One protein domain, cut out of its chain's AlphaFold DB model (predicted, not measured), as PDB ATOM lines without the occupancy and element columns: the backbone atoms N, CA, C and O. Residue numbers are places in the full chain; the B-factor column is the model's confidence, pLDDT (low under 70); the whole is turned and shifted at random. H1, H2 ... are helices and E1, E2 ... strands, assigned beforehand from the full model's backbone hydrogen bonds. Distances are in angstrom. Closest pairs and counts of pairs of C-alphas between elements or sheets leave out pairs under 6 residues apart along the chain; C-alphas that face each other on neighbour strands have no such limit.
ATOM      1  N   PRO A 343      13.951  38.852  23.814       56.97
ATOM      2  CA  PRO A 343      15.170  39.440  23.302       56.97
ATOM      3  C   PRO A 343      15.087  39.356  21.772       56.97
ATOM      4  O   PRO A 343      15.419  38.352  21.163       56.97
ATOM      5  N   GLY A 344      14.515  40.379  21.141       62.94
ATOM      6  CA  GLY A 344      14.420  40.467  19.687       62.94
ATOM      7  C   GLY A 344      15.274  41.615  19.179       62.94
ATOM      8  O   GLY A 344      14.953  42.777  19.434       62.94
ATOM      9  N   PHE A 345      16.335  41.317  18.432       79.06
ATOM     10  CA  PHE A 345      17.016  42.329  17.628       79.06
ATOM     11  C   PHE A 345      16.273  42.483  16.304       79.06
ATOM     12  O   PHE A 345      16.447  41.697  15.384       79.06
ATOM     13  N   GLY A 346      15.393  43.484  16.238       78.25
ATOM     14  CA  GLY A 346      14.703  43.834  14.997       78.25
ATOM     15  C   GLY A 346      15.591  44.614  14.013       78.25
ATOM     16  O   GLY A 346      16.688  45.055  14.387       78.25
ATOM     17  N   PRO A 347      15.093  44.856  12.785       87.62
ATOM     18  CA  PRO A 347      15.799  45.636  11.779       87.62
ATOM     19  C   PRO A 347      16.130  47.050  12.266       87.62
ATOM     20  O   PRO A 347      15.284  47.746  12.831       87.62
ATOM     21  N   VAL A 348      17.349  47.498  11.985       90.69
ATOM     22  CA  VAL A 348      17.869  48.822  12.345       90.69
ATOM     23  C   VAL A 348      17.997  49.697  11.109       90.69
ATOM     24  O   VAL A 348      18.400  49.228  10.046       90.69
ATOM     25  N   ARG A 349      17.715  50.998  11.248       93.00
ATOM     26  CA  ARG A 349      17.894  51.958  10.152       93.00
ATOM     27  C   ARG A 349      19.311  52.524  10.106       93.00
ATOM     28  O   ARG A 349      19.848  53.014  11.100       93.00
ATOM     29  N   VAL A 350      19.898  52.533   8.915       92.88
ATOM     30  CA  VAL A 350      21.249  53.030   8.638       92.88
ATOM     31  C   VAL A 350      21.199  53.990   7.460       92.88
ATOM     32  O   VAL A 350      20.507  53.748   6.476       92.88
ATOM     33  N   ARG A 351      21.943  55.097   7.549       92.06
ATOM     34  CA  ARG A 351      22.120  55.990   6.401       92.06
ATOM     35  C   ARG A 351      23.069  55.354   5.397       92.06
ATOM     36  O   ARG A 351      24.235  55.142   5.720       92.06
ATOM     37  N   CYS A 352      22.594  55.101   4.185       92.06
ATOM     38  CA  CYS A 352      23.382  54.569   3.082       92.06
ATOM     39  C   CYS A 352      23.176  55.452   1.850       92.06
ATOM     40  O   CYS A 352      22.048  55.669   1.431       92.06
ATOM     41  N   ARG A 353      24.264  56.013   1.303       86.12
ATOM     42  CA  ARG A 353      24.255  56.835   0.072       86.12
ATOM     43  C   ARG A 353      23.244  57.999   0.044       86.12
ATOM     44  O   ARG A 353      22.869  58.458  -1.022       86.12
ATOM     45  N   GLY A 354      22.870  58.521   1.210       86.81
ATOM     46  CA  GLY A 354      21.900  59.616   1.335       86.81
ATOM     47  C   GLY A 354      20.508  59.162   1.770       86.81
ATOM     48  O   GLY A 354      19.790  59.972   2.348       86.81
ATOM     49  N   ASP A 355      20.183  57.876   1.662       91.62
ATOM     50  CA  ASP A 355      18.877  57.311   2.009       91.62
ATOM     51  C   ASP A 355      18.912  56.486   3.302       91.62
ATOM     52  O   ASP A 355      19.973  56.232   3.885       91.62
ATOM     53  N   TRP A 356      17.732  56.125   3.807       93.31
ATOM     54  CA  TRP A 356      17.578  55.230   4.952       93.31
ATOM     55  C   TRP A 356      17.364  53.802   4.470       93.31
ATOM     56  O   TRP A 356      16.341  53.505   3.864       93.31
ATOM     57  N   HIS A 357      18.306  52.926   4.794       94.12
ATOM     58  CA  HIS A 357      18.216  51.488   4.557       94.12
ATOM     59  C   HIS A 357      18.049  50.755   5.887       94.12
ATOM     60  O   HIS A 357      18.312  51.309   6.959       94.12
ATOM     61  N   ARG A 358      17.642  49.496   5.822       93.44
ATOM     62  CA  ARG A 358      17.492  48.574   6.938       93.44
ATOM     63  C   ARG A 358      18.586  47.520   6.885       93.44
ATOM     64  O   ARG A 358      18.910  46.983   5.826       93.44
ATOM     65  N   VAL A 359      19.130  47.219   8.051       91.62
ATOM     66  CA  VAL A 359      19.996  46.065   8.296       91.62
ATOM     67  C   VAL A 359      19.345  45.210   9.364       91.62
ATOM     68  O   VAL A 359      18.858  45.740  10.363       91.62
ATOM     69  N   ASP A 360      19.304  43.908   9.135       89.50
ATOM     70  CA  ASP A 360      18.641  42.956  10.013       89.50
ATOM     71  C   ASP A 360      19.628  41.959  10.605       89.50
ATOM     72  O   ASP A 360      20.612  41.607   9.961       89.50
ATOM     73  N   ASN A 361      19.361  41.534  11.838       84.88
ATOM     74  CA  ASN A 361      20.210  40.637  12.615       84.88
ATOM     75  C   ASN A 361      19.441  39.396  13.098       84.88
ATOM     76  O   ASN A 361      19.700  38.909  14.195       84.88
ATOM     77  N   SER A 362      18.449  38.943  12.324       81.12
ATOM     78  CA  SER A 362      17.608  37.783  12.658       81.12
ATOM     79  C   SER A 362      17.798  36.591  11.706       81.12
ATOM     80  O   SER A 362      17.161  35.555  11.857       81.12
ATOM     81  N   GLY A 363      18.691  36.712  10.715       79.44
ATOM     82  CA  GLY A 363      18.956  35.684   9.696       79.44
ATOM     83  C   GLY A 363      20.230  34.855   9.910       79.44
ATOM     84  O   GLY A 363      20.740  34.267   8.961       79.44
ATOM     85  N   GLY A 364      20.810  34.867  11.109       83.25
ATOM     86  CA  GLY A 364      22.101  34.246  11.443       83.25
ATOM     87  C   GLY A 364      23.324  35.047  10.980       83.25
ATOM     88  O   GLY A 364      24.458  34.648  11.241       83.25
ATOM     89  N   ARG A 365      23.105  36.177  10.298       86.94
ATOM     90  CA  ARG A 365      24.104  37.179   9.905       86.94
ATOM     91  C   ARG A 365      23.473  38.566   9.886       86.94
ATOM     92  O   ARG A 365      22.283  38.686   9.593       86.94
ATOM     93  N   LEU A 366      24.277  39.603  10.123       88.19
ATOM     94  CA  LEU A 366      23.837  40.975   9.892       88.19
ATOM     95  C   LEU A 366      23.758  41.253   8.384       88.19
ATOM     96  O   LEU A 366      24.790  41.320   7.719       88.19
ATOM     97  N   VAL A 367      22.551  41.436   7.846       87.94
ATOM     98  CA  VAL A 367      22.327  41.581   6.398       87.94
ATOM     99  C   VAL A 367      21.668  42.915   6.029       87.94
ATOM    100  O   VAL A 367      20.703  43.328   6.676       87.94
ATOM    101  N   PRO A 368      22.140  43.609   4.976       90.00
ATOM    102  CA  PRO A 368      21.404  44.719   4.382       90.00
ATOM    103  C   PRO A 368      20.147  44.222   3.655       90.00
ATOM    104  O   PRO A 368      20.252  43.474   2.691       90.00
ATOM    105  N   LEU A 369      18.964  44.675   4.081       89.56
ATOM    106  CA  LEU A 369      17.685  44.245   3.494       89.56
ATOM    107  C   LEU A 369      17.322  44.983   2.202       89.56
ATOM    108  O   LEU A 369      16.582  44.457   1.377       89.56
ATOM    109  N   ASP A 370      17.814  46.210   2.037       92.12
ATOM    110  CA  ASP A 370      17.444  47.090   0.922       92.12
ATOM    111  C   ASP A 370      18.531  47.120  -0.176       92.12
ATOM    112  O   ASP A 370      18.739  48.138  -0.828       92.12
ATOM    113  N   HIS A 371      19.259  46.011  -0.357       90.00
ATOM    114  CA  HIS A 371      20.291  45.845  -1.387       90.00
ATOM    115  C   HIS A 371      20.095  44.548  -2.177       90.00
ATOM    116  O   HIS A 371      19.711  43.518  -1.625       90.00
ATOM    117  N   THR A 372      20.411  44.583  -3.472       89.88
ATOM    118  CA  THR A 372      20.436  43.380  -4.321       89.88
ATOM    119  C   THR A 372      21.701  42.549  -4.083       89.88
ATOM    120  O   THR A 372      22.726  43.068  -3.635       89.88
ATOM    121  N   ALA A 373      21.673  41.259  -4.432       85.75
ATOM    122  CA  ALA A 373      22.840  40.380  -4.301       85.75
ATOM    123  C   ALA A 373      24.062  40.886  -5.095       85.75
ATOM    124  O   ALA A 373      25.191  40.799  -4.616       85.75
ATOM    125  N   GLU A 374      23.844  41.470  -6.278       88.44
ATOM    126  CA  GLU A 374      24.908  42.054  -7.106       88.44
ATOM    127  C   GLU A 374      25.559  43.267  -6.434       88.44
ATOM    128  O   GLU A 374      26.781  43.428  -6.465       88.44
ATOM    129  N   GLU A 375      24.759  44.118  -5.789       88.12
ATOM    130  CA  GLU A 375      25.277  45.258  -5.040       88.12
ATOM    131  C   GLU A 375      26.070  44.817  -3.818       88.12
ATOM    132  O   GLU A 375      27.145  45.364  -3.577       88.12
ATOM    133  N   VAL A 376      25.577  43.815  -3.085       86.31
ATOM    134  CA  VAL A 376      26.303  43.223  -1.956       86.31
ATOM    135  C   VAL A 376      27.644  42.663  -2.425       86.31
ATOM    136  O   VAL A 376      28.681  43.010  -1.859       86.31
ATOM    137  N   GLN A 377      27.647  41.878  -3.505       86.12
ATOM    138  CA  GLN A 377      28.866  41.304  -4.069       86.12
ATOM    139  C   GLN A 377      29.856  42.387  -4.515       86.12
ATOM    140  O   GLN A 377      31.042  42.296  -4.203       86.12
ATOM    141  N   ARG A 378      29.385  43.439  -5.201       87.06
ATOM    142  CA  ARG A 378      30.232  44.564  -5.628       87.06
ATOM    143  C   ARG A 378      30.932  45.213  -4.439       87.06
ATOM    144  O   ARG A 378      32.133  45.461  -4.498       87.06
ATOM    145  N   GLU A 379      30.194  45.505  -3.374       87.38
ATOM    146  CA  GLU A 379      30.730  46.181  -2.190       87.38
ATOM    147  C   GLU A 379      31.702  45.280  -1.416       87.38
ATOM    148  O   GLU A 379      32.762  45.738  -0.987       87.38
ATOM    149  N   GLN A 380      31.410  43.980  -1.317       84.31
ATOM    150  CA  GLN A 380      32.331  42.995  -0.748       84.31
ATOM    151  C   GLN A 380      33.634  42.891  -1.552       84.31
ATOM    152  O   GLN A 380      34.719  42.871  -0.966       84.31
ATOM    153  N   THR A 381      33.561  42.891  -2.886       86.12
ATOM    154  CA  THR A 381      34.748  42.891  -3.751       86.12
ATOM    155  C   THR A 381      35.549  44.186  -3.608       86.12
ATOM    156  O   THR A 381      36.769  44.130  -3.461       86.12
ATOM    157  N   LEU A 382      34.894  45.351  -3.581       85.25
ATOM    158  CA  LEU A 382      35.567  46.636  -3.349       85.25
ATOM    159  C   LEU A 382      36.308  46.643  -2.011       85.25
ATOM    160  O   LEU A 382      37.458  47.074  -1.948       85.25
ATOM    161  N   ARG A 383      35.680  46.114  -0.957       83.88
ATOM    162  CA  ARG A 383      36.303  45.948   0.359       83.88
ATOM    163  C   ARG A 383      37.530  45.039   0.303       83.88
ATOM    164  O   ARG A 383      38.565  45.399   0.856       83.88
ATOM    165  N   ALA A 384      37.427  43.885  -0.357       85.38
ATOM    166  CA  ALA A 384      38.535  42.938  -0.491       85.38
ATOM    167  C   ALA A 384      39.756  43.555  -1.203       85.38
ATOM    168  O   ALA A 384      40.890  43.194  -0.906       85.38
ATOM    169  N   LEU A 385      39.526  44.533  -2.084       88.38
ATOM    170  CA  LEU A 385      40.563  45.299  -2.780       88.38
ATOM    171  C   LEU A 385      41.058  46.536  -1.998       88.38
ATOM    172  O   LEU A 385      41.795  47.354  -2.544       88.38
ATOM    173  N   GLY A 386      40.660  46.705  -0.730       81.88
ATOM    174  CA  GLY A 386      41.077  47.823   0.129       81.88
ATOM    175  C   GLY A 386      40.232  49.098  -0.011       81.88
ATOM    176  O   GLY A 386      40.599  50.148   0.519       81.88
ATOM    177  N   GLY A 387      39.098  49.030  -0.709       81.75
ATOM    178  CA  GLY A 387      38.147  50.130  -0.831       81.75
ATOM    179  C   GLY A 387      37.444  50.456   0.491       81.75
ATOM    180  O   GLY A 387      37.147  49.577   1.301       81.75
ATOM    181  N   LYS A 388      37.141  51.741   0.714       80.50
ATOM    182  CA  LYS A 388      36.343  52.182   1.868       80.50
ATOM    183  C   LYS A 388      34.871  51.832   1.648       80.50
ATOM    184  O   LYS A 388      34.267  52.324   0.700       80.50
ATOM    185  N   VAL A 389      34.289  51.055   2.559       82.56
ATOM    186  CA  VAL A 389      32.841  50.802   2.605       82.56
ATOM    187  C   VAL A 389      32.121  51.872   3.428       82.56
ATOM    188  O   VAL A 389      32.682  52.442   4.366       82.56
ATOM    189  N   ALA A 390      30.867  52.161   3.079       86.44
ATOM    190  CA  ALA A 390      30.026  53.150   3.754       86.44
ATOM    191  C   ALA A 390      28.594  52.626   3.947       86.44
ATOM    192  O   ALA A 390      28.177  51.650   3.325       86.44
ATOM    193  N   GLY A 391      27.821  53.285   4.813       90.69
ATOM    194  CA  GLY A 391      26.425  52.928   5.076       90.69
ATOM    195  C   GLY A 391      26.258  51.507   5.615       90.69
ATOM    196  O   GLY A 391      26.936  51.142   6.575       90.69
ATOM    197  N   CYS A 392      25.364  50.711   5.019       92.38
ATOM    198  CA  CYS A 392      25.055  49.360   5.497       92.38
ATOM    199  C   CYS A 392      26.280  48.439   5.578       92.38
ATOM    200  O   CYS A 392      26.432  47.724   6.561       92.38
ATOM    201  N   PHE A 393      27.196  48.515   4.614       90.94
ATOM    202  CA  PHE A 393      28.399  47.674   4.583       90.94
ATOM    203  C   PHE A 393      29.437  48.082   5.637       90.94
ATOM    204  O   PHE A 393      30.144  47.237   6.180       90.94
ATOM    205  N   ALA A 394      29.498  49.371   5.993       91.50
ATOM    206  CA  ALA A 394      30.295  49.822   7.136       91.50
ATOM    207  C   ALA A 394      29.675  49.381   8.472       91.50
ATOM    208  O   ALA A 394      30.398  49.099   9.426       91.50
ATOM    209  N   ALA A 395      28.341  49.309   8.544       92.94
ATOM    210  CA  ALA A 395      27.637  48.794   9.711       92.94
ATOM    211  C   ALA A 395      27.873  47.283   9.901       92.94
ATOM    212  O   ALA A 395      28.210  46.873  11.008       92.94
ATOM    213  N   GLU A 396      27.785  46.490   8.828       92.50
ATOM    214  CA  GLU A 396      28.169  45.070   8.806       92.50
ATOM    215  C   GLU A 396      29.627  44.879   9.227       92.50
ATOM    216  O   GLU A 396      29.918  44.153  10.175       92.50
ATOM    217  N   GLN A 397      30.552  45.622   8.614       91.06
ATOM    218  CA  GLN A 397      31.956  45.570   9.000       91.06
ATOM    219  C   GLN A 397      32.164  45.895  10.490       91.06
ATOM    220  O   GLN A 397      32.879  45.165  11.172       91.06
ATOM    221  N   GLY A 398      31.540  46.957  11.010       92.75
ATOM    222  CA  GLY A 398      31.658  47.339  12.422       92.75
ATOM    223  C   GLY A 398      31.068  46.334  13.397       92.75
ATOM    224  O   GLY A 398      31.494  46.279  14.555       92.75
ATOM    225  N   TRP A 399      30.112  45.530  12.935       94.38
ATOM    226  CA  TRP A 399      29.553  44.424  13.696       94.38
ATOM    227  C   TRP A 399      30.563  43.278  13.818       94.38
ATOM    228  O   TRP A 399      30.730  42.736  14.910       94.38
ATOM    229  N   HIS A 400      31.297  42.979  12.741       93.12
ATOM    230  CA  HIS A 400      32.261  41.870  12.677       93.12
ATOM    231  C   HIS A 400      33.701  42.216  13.051       93.12
ATOM    232  O   HIS A 400      34.486  41.295  13.251       93.12
ATOM    233  N   ASP A 401      34.089  43.494  13.112       91.62
ATOM    234  CA  ASP A 401      35.470  43.903  13.420       91.62
ATOM    235  C   ASP A 401      35.632  44.570  14.796       91.62
ATOM    236  O   ASP A 401      36.737  44.587  15.344       91.62
ATOM    237  N   GLY A 402      34.554  45.115  15.371       91.12
ATOM    238  CA  GLY A 402      34.587  45.839  16.644       91.12
ATOM    239  C   GLY A 402      35.224  47.238  16.603       91.12
ATOM    240  O   GLY A 402      35.027  48.014  17.539       91.12
ATOM    241  N   LYS A 403      35.950  47.589  15.532       89.75
ATOM    242  CA  LYS A 403      36.672  48.866  15.347       89.75
ATOM    243  C   LYS A 403      35.832  49.898  14.611       89.75
ATOM    244  O   LYS A 403      35.847  51.079  14.961       89.75
ATOM    245  N   THR A 404      35.116  49.468  13.578       91.88
ATOM    246  CA  THR A 404      34.343  50.365  12.727       91.88
ATOM    247  C   THR A 404      33.130  50.880  13.498       91.88
ATOM    248  O   THR A 404      32.421  50.146  14.194       91.88
ATOM    249  N   ARG A 405      32.912  52.198  13.429       90.94
ATOM    250  CA  ARG A 405      31.869  52.869  14.203       90.94
ATOM    251  C   ARG A 405      30.486  52.421  13.735       90.94
ATOM    252  O   ARG A 405      30.114  52.644  12.587       90.94
ATOM    253  N   LEU A 406      29.700  51.890  14.666       92.88
ATOM    254  CA  LEU A 406      28.318  51.496  14.414       92.88
ATOM    255  C   LEU A 406      27.340  52.685  14.478       92.88
ATOM    256  O   LEU A 406      27.533  53.610  15.279       92.88
ATOM    257  N   PRO A 407      26.242  52.637  13.699       92.31
ATOM    258  CA  PRO A 407      25.045  53.445  13.925       92.31
ATOM    259  C   PRO A 407      24.515  53.293  15.358       92.31
ATOM    260  O   PRO A 407      24.686  52.248  15.983       92.31
ATOM    261  N   ARG A 408      23.846  54.329  15.887       91.19
ATOM    262  CA  ARG A 408      23.417  54.385  17.304       91.19
ATOM    263  C   ARG A 408      22.554  53.191  17.726       91.19
ATOM    264  O   ARG A 408      22.786  52.633  18.792       91.19
ATOM    265  N   GLU A 409      21.591  52.803  16.893       90.06
ATOM    266  CA  GLU A 409      20.682  51.680  17.159       90.06
ATOM    267  C   GLU A 409      21.436  50.332  17.187       90.06
ATOM    268  O   GLU A 409      21.290  49.575  18.144       90.06
ATOM    269  N   LEU A 410      22.352  50.075  16.242       91.38
ATOM    270  CA  LEU A 410      23.212  48.877  16.276       91.38
ATOM    271  C   LEU A 410      24.196  48.890  17.450       91.38
ATOM    272  O   LEU A 410      24.464  47.857  18.058       91.38
ATOM    273  N   GLN A 411      24.720  50.061  17.822       91.75
ATOM    274  CA  GLN A 411      25.540  50.193  19.023       91.75
ATOM    275  C   GLN A 411      24.738  49.837  20.285       91.75
ATOM    276  O   GLN A 411      25.311  49.294  21.231       91.75
ATOM    277  N   ALA A 412      23.437  50.144  20.324       89.25
ATOM    278  CA  ALA A 412      22.557  49.754  21.418       89.25
ATOM    279  C   ALA A 412      22.336  48.234  21.448       89.25
ATOM    280  O   ALA A 412      22.556  47.647  22.504       89.25
ATOM    281  N   GLN A 413      22.038  47.596  20.308       90.56
ATOM    282  CA  GLN A 413      21.909  46.131  20.217       90.56
ATOM    283  C   GLN A 413      23.198  45.410  20.635       90.56
ATOM    284  O   GLN A 413      23.168  44.522  21.483       90.56
ATOM    285  N   ARG A 414      24.361  45.845  20.127       92.62
ATOM    286  CA  ARG A 414      25.652  45.274  20.541       92.62
ATOM    287  C   ARG A 414      25.879  45.444  22.037       92.62
ATOM    288  O   ARG A 414      26.327  44.519  22.697       92.62
ATOM    289  N   ARG A 415      25.587  46.623  22.592       90.12
ATOM    290  CA  ARG A 415      25.746  46.876  24.031       90.12
ATOM    291  C   ARG A 415      24.830  45.985  24.859       90.12
ATOM    292  O   ARG A 415      25.280  45.487  25.878       90.12
ATOM    293  N   GLU A 416      23.585  45.807  24.431       90.06
ATOM    294  CA  GLU A 416      22.628  44.905  25.069       90.06
ATOM    295  C   GLU A 416      23.177  43.478  25.110       90.06
ATOM    296  O   GLU A 416      23.321  42.925  26.196       90.06
ATOM    297  N   LEU A 417      23.639  42.961  23.969       92.19
ATOM    298  CA  LEU A 417      24.288  41.655  23.888       92.19
ATOM    299  C   LEU A 417      25.501  41.536  24.825       92.19
ATOM    300  O   LEU A 417      25.622  40.565  25.567       92.19
ATOM    301  N   MET A 418      26.389  42.535  24.836       92.00
ATOM    302  CA  MET A 418      27.575  42.507  25.701       92.00
ATOM    303  C   MET A 418      27.218  42.566  27.192       92.00
ATOM    304  O   MET A 418      27.952  42.018  28.008       92.00
ATOM    305  N   GLN A 419      26.111  43.213  27.572       90.00
ATOM    306  CA  GLN A 419      25.637  43.213  28.959       90.00
ATOM    307  C   GLN A 419      25.048  41.857  29.352       90.00
ATOM    308  O   GLN A 419      25.388  41.354  30.420       90.00
ATOM    309  N   THR A 420      24.241  41.245  28.480       91.31
ATOM    310  CA  THR A 420      23.744  39.868  28.642       91.31
ATOM    311  C   THR A 420      24.908  38.900  28.862       91.31
ATOM    312  O   THR A 420      24.904  38.136  29.823       91.31
ATOM    313  N   ILE A 421      25.955  38.999  28.035       92.88
ATOM    314  CA  ILE A 421      27.145  38.145  28.128       92.88
ATOM    315  C   ILE A 421      27.953  38.406  29.398       92.88
ATOM    316  O   ILE A 421      28.339  37.457  30.069       92.88
ATOM    317  N   LEU A 422      28.210  39.669  29.751       90.62
ATOM    318  CA  LEU A 422      29.005  40.010  30.935       90.62
ATOM    319  C   LEU A 422      28.356  39.498  32.227       90.62
ATOM    320  O   LEU A 422      29.052  38.998  33.104       90.62
ATOM    321  N   HIS A 423      27.028  39.593  32.333       90.94
ATOM    322  CA  HIS A 423      26.261  39.030  33.456       90.94
ATOM    323  C   HIS A 423      25.978  37.531  33.301       90.94
ATOM    324  O   HIS A 423      25.444  36.896  34.210       90.94
ATOM    325  N   GLY A 424      26.418  36.975  32.172       91.75
ATOM    326  CA  GLY A 424      26.509  35.564  31.856       91.75
ATOM    327  C   GLY A 424      25.201  34.900  31.457       91.75
ATOM    328  O   GLY A 424      25.127  33.675  31.521       91.75
ATOM    329  N   ASP A 425      24.167  35.662  31.107       91.25
ATOM    330  CA  ASP A 425      22.827  35.181  30.757       91.25
ATOM    331  C   ASP A 425      22.840  34.336  29.467       91.25
ATOM    332  O   ASP A 425      22.522  34.790  28.365       91.25
ATOM    333  N   THR A 426      23.288  33.087  29.626       92.81
ATOM    334  CA  THR A 426      23.453  32.100  28.566       92.81
ATOM    335  C   THR A 426      22.123  31.733  27.940       92.81
ATOM    336  O   THR A 426      22.084  31.534  26.731       92.81
ATOM    337  N   ASP A 427      21.038  31.683  28.709       91.25
ATOM    338  CA  ASP A 427      19.740  31.328  28.148       91.25
ATOM    339  C   ASP A 427      19.216  32.418  27.215       91.25
ATOM    340  O   ASP A 427      18.835  32.112  26.088       91.25
ATOM    341  N   THR A 428      19.298  33.692  27.616       90.31
ATOM    342  CA  THR A 428      18.958  34.810  26.723       90.31
ATOM    343  C   THR A 428      19.859  34.829  25.485       90.31
ATOM    344  O   THR A 428      19.388  35.105  24.382       90.31
ATOM    345  N   LEU A 429      21.157  34.526  25.627       93.31
ATOM    346  CA  LEU A 429      22.058  34.426  24.475       93.31
ATOM    347  C   LEU A 429      21.666  33.280  23.532       93.31
ATOM    348  O   LEU A 429      21.687  33.464  22.318       93.31
ATOM    349  N   LEU A 430      21.310  32.111  24.064       93.69
ATOM    350  CA  LEU A 430      20.863  30.972  23.266       93.69
ATOM    351  C   LEU A 430      19.558  31.287  22.536       93.69
ATOM    352  O   LEU A 430      19.484  31.041  21.339       93.69
ATOM    353  N   GLU A 431      18.595  31.921  23.205       91.75
ATOM    354  CA  GLU A 431      17.346  32.380  22.586       91.75
ATOM    355  C   GLU A 431      17.596  33.390  21.465       91.75
ATOM    356  O   GLU A 431      16.974  33.307  20.409       91.75
ATOM    357  N   LEU A 432      18.540  34.317  21.657       91.38
ATOM    358  CA  LEU A 432      18.961  35.242  20.607       91.38
ATOM    359  C   LEU A 432      19.577  34.500  19.415       91.38
ATOM    360  O   LEU A 432      19.261  34.821  18.272       91.38
ATOM    361  N   LEU A 433      20.434  33.506  19.659       92.75
ATOM    362  CA  LEU A 433      21.034  32.680  18.604       92.75
ATOM    363  C   LEU A 433      19.989  31.810  17.887       92.75
ATOM    364  O   LEU A 433      20.071  31.652  16.672       92.75
ATOM    365  N   ASP A 434      19.005  31.263  18.606       91.31
ATOM    366  CA  ASP A 434      17.857  30.534  18.045       91.31
ATOM    367  C   ASP A 434      16.963  31.454  17.200       91.31
ATOM    368  O   ASP A 434      16.450  31.041  16.161       91.31
ATOM    369  N   ALA A 435      16.834  32.721  17.599       89.19
ATOM    370  CA  ALA A 435      16.154  33.768  16.840       89.19
ATOM    371  C   ALA A 435      16.996  34.339  15.679       89.19
ATOM    372  O   ALA A 435      16.570  35.293  15.029       89.19
ATOM    373  N   GLY A 436      18.179  33.772  15.417       89.75
ATOM    374  CA  GLY A 436      19.028  34.127  14.283       89.75
ATOM    375  C   GLY A 436      19.928  35.345  14.499       89.75
ATOM    376  O   GLY A 436      20.309  35.996  13.528       89.75
ATOM    377  N   LEU A 437      20.317  35.647  15.738       92.50
ATOM    378  CA  LEU A 437      21.431  36.559  16.007       92.50
ATOM    379  C   LEU A 437      22.699  36.099  15.275       92.50
ATOM    380  O   LEU A 437      23.087  34.935  15.363       92.50
ATOM    381  N   ASP A 438      23.392  37.035  14.628       93.38
ATOM    382  CA  ASP A 438      24.719  36.816  14.056       93.38
ATOM    383  C   ASP A 438      25.773  36.477  15.133       93.38
ATOM    384  O   ASP A 438      26.137  37.353  15.934       93.38
ATOM    385  N   PRO A 439      26.329  35.246  15.147       95.06
ATOM    386  CA  PRO A 439      27.309  34.836  16.148       95.06
ATOM    387  C   PRO A 439      28.715  35.406  15.886       95.06
ATOM    388  O   PRO A 439      29.578  35.320  16.760       95.06
ATOM    389  N   PHE A 440      28.971  36.010  14.718       95.50
ATOM    390  CA  PHE A 440      30.264  36.599  14.342       95.50
ATOM    391  C   PHE A 440      30.452  38.035  14.843       95.50
ATOM    392  O   PHE A 440      31.434  38.699  14.495       95.50
ATOM    393  N   VAL A 441      29.526  38.528  15.665       95.06
ATOM    394  CA  VAL A 441      29.660  39.804  16.366       95.06
ATOM    395  C   VAL A 441      30.979  39.888  17.141       95.06
ATOM    396  O   VAL A 441      31.406  38.939  17.804       95.06
ATOM    397  N   ARG A 442      31.610  41.064  17.092       96.12
ATOM    398  CA  ARG A 442      32.778  41.398  17.910       96.12
ATOM    399  C   ARG A 442      32.522  42.588  18.822       96.12
ATOM    400  O   ARG A 442      31.878  43.569  18.435       96.12
ATOM    401  N   ASP A 443      33.047  42.505  20.042       93.62
ATOM    402  CA  ASP A 443      33.028  43.613  20.998       93.62
ATOM    403  C   ASP A 443      34.016  44.733  20.601       93.62
ATOM    404  O   ASP A 443      34.696  44.668  19.577       93.62
ATOM    405  N   GLY A 444      34.117  45.787  21.415       91.81
ATOM    406  CA  GLY A 444      35.046  46.896  21.152       91.81
ATOM    407  C   GLY A 444      36.537  46.532  21.215       91.81
ATOM    408  O   GLY A 444      37.355  47.320  20.750       91.81
ATOM    409  N   ARG A 445      36.898  45.367  21.773       92.62
ATOM    410  CA  ARG A 445      38.260  44.804  21.798       92.62
ATOM    411  C   ARG A 445      38.515  43.852  20.624       92.62
ATOM    412  O   ARG A 445      39.610  43.308  20.503       92.62
TER     413      ARG A 445
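AT A GLANCE: This is residues 343 to 445 of the 553 residues of an uncharacterized protein of Catellatospora sp. IY07-71 (UniProt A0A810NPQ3). A two-stranded hairpin, E1 and E2, packs on the beginnings of H2 and H3, residues 392 to 396 and 408 to 413, while H1 lies at one end of the domain and H4 at the other. H2 is the helix nearest the middle, and H3 leads from the hairpin to H4, with which it makes a V. The printed part has 103 residues, with two named strands followed by four named helices, E1, E2, H1, H2, H3, H4; the sheet has the order E1 - E2 and is antiparallel, and the class is mostly helix. The whole is compact, with a radius of gyration of the C-alphas of 13.7 A, yet only just elongated, with spans of 38 by 25 by 21 A.

IN THESE COORDINATES: E1 is residues 348 to 352, 12.2 A long, beginning at C-alpha 348 (17.869, 48.822, 12.345). E2 is residues 355 to 360, 16.4 A. H2 is residues 392 to 401, 14.2 A. H3, the longest helix, is residues 408 to 422, 20.6 A, beginning at C-alpha 408 (23.417, 54.385, 17.304). H1 is residues 373 to 384, 16.4 A. H4 is residues 426 to 434, 12.0 A, ending at C-alpha 434 (17.857, 30.534, 18.045).

HOW THE PARTS SIT: E1 and E2 are a hairpin, antiparallel at 139 degrees between their directions; N 350 and O 357 are within hydrogen-bond range at 2.8 A, as are N 357 and O 350 at 2.9 A. Residues 359 to 360 of E2 also pair antiparallel with residues 367 to 368. The closest C-alphas of E1 and H2 are those of Cys 352 and Cys 392, 6.0 A apart; those of E1 and H3 are Val 348 and Glu 409, 6.3 A. H2 and H3 are close but not clearly touching, at a shallow tilt of 22 degrees, the same way; their closest C-alphas are those of Ala 395 and Leu 410, 7.9 A. H1 and H2 are close but not clearly touching, at a steep tilt of 51 degrees, the same way; their closest C-alphas are those of Glu 379 and Phe 393, 7.3 A. H3 touches H4 with residues 417 to 421 alone, at a steep tilt of 46 degrees, opposite ways; their closest C-alphas are those of Thr 420 and Leu 429, 7.1 A. H1 is apart from H3 and H4. In H1, H2, H3 and H4 every O i to N i+4 pair is within hydrogen-bond range.

THE WHOLE: The two C-alphas farthest apart are those of Glu 374 and His 423, 40.7 A. The printed part has no cut. The link from E2 to H1, residues 361 to 372, is long. The model's confidence is low, under 70, at residues 343 to 344; the mean pLDDT of the printed part is 89.2.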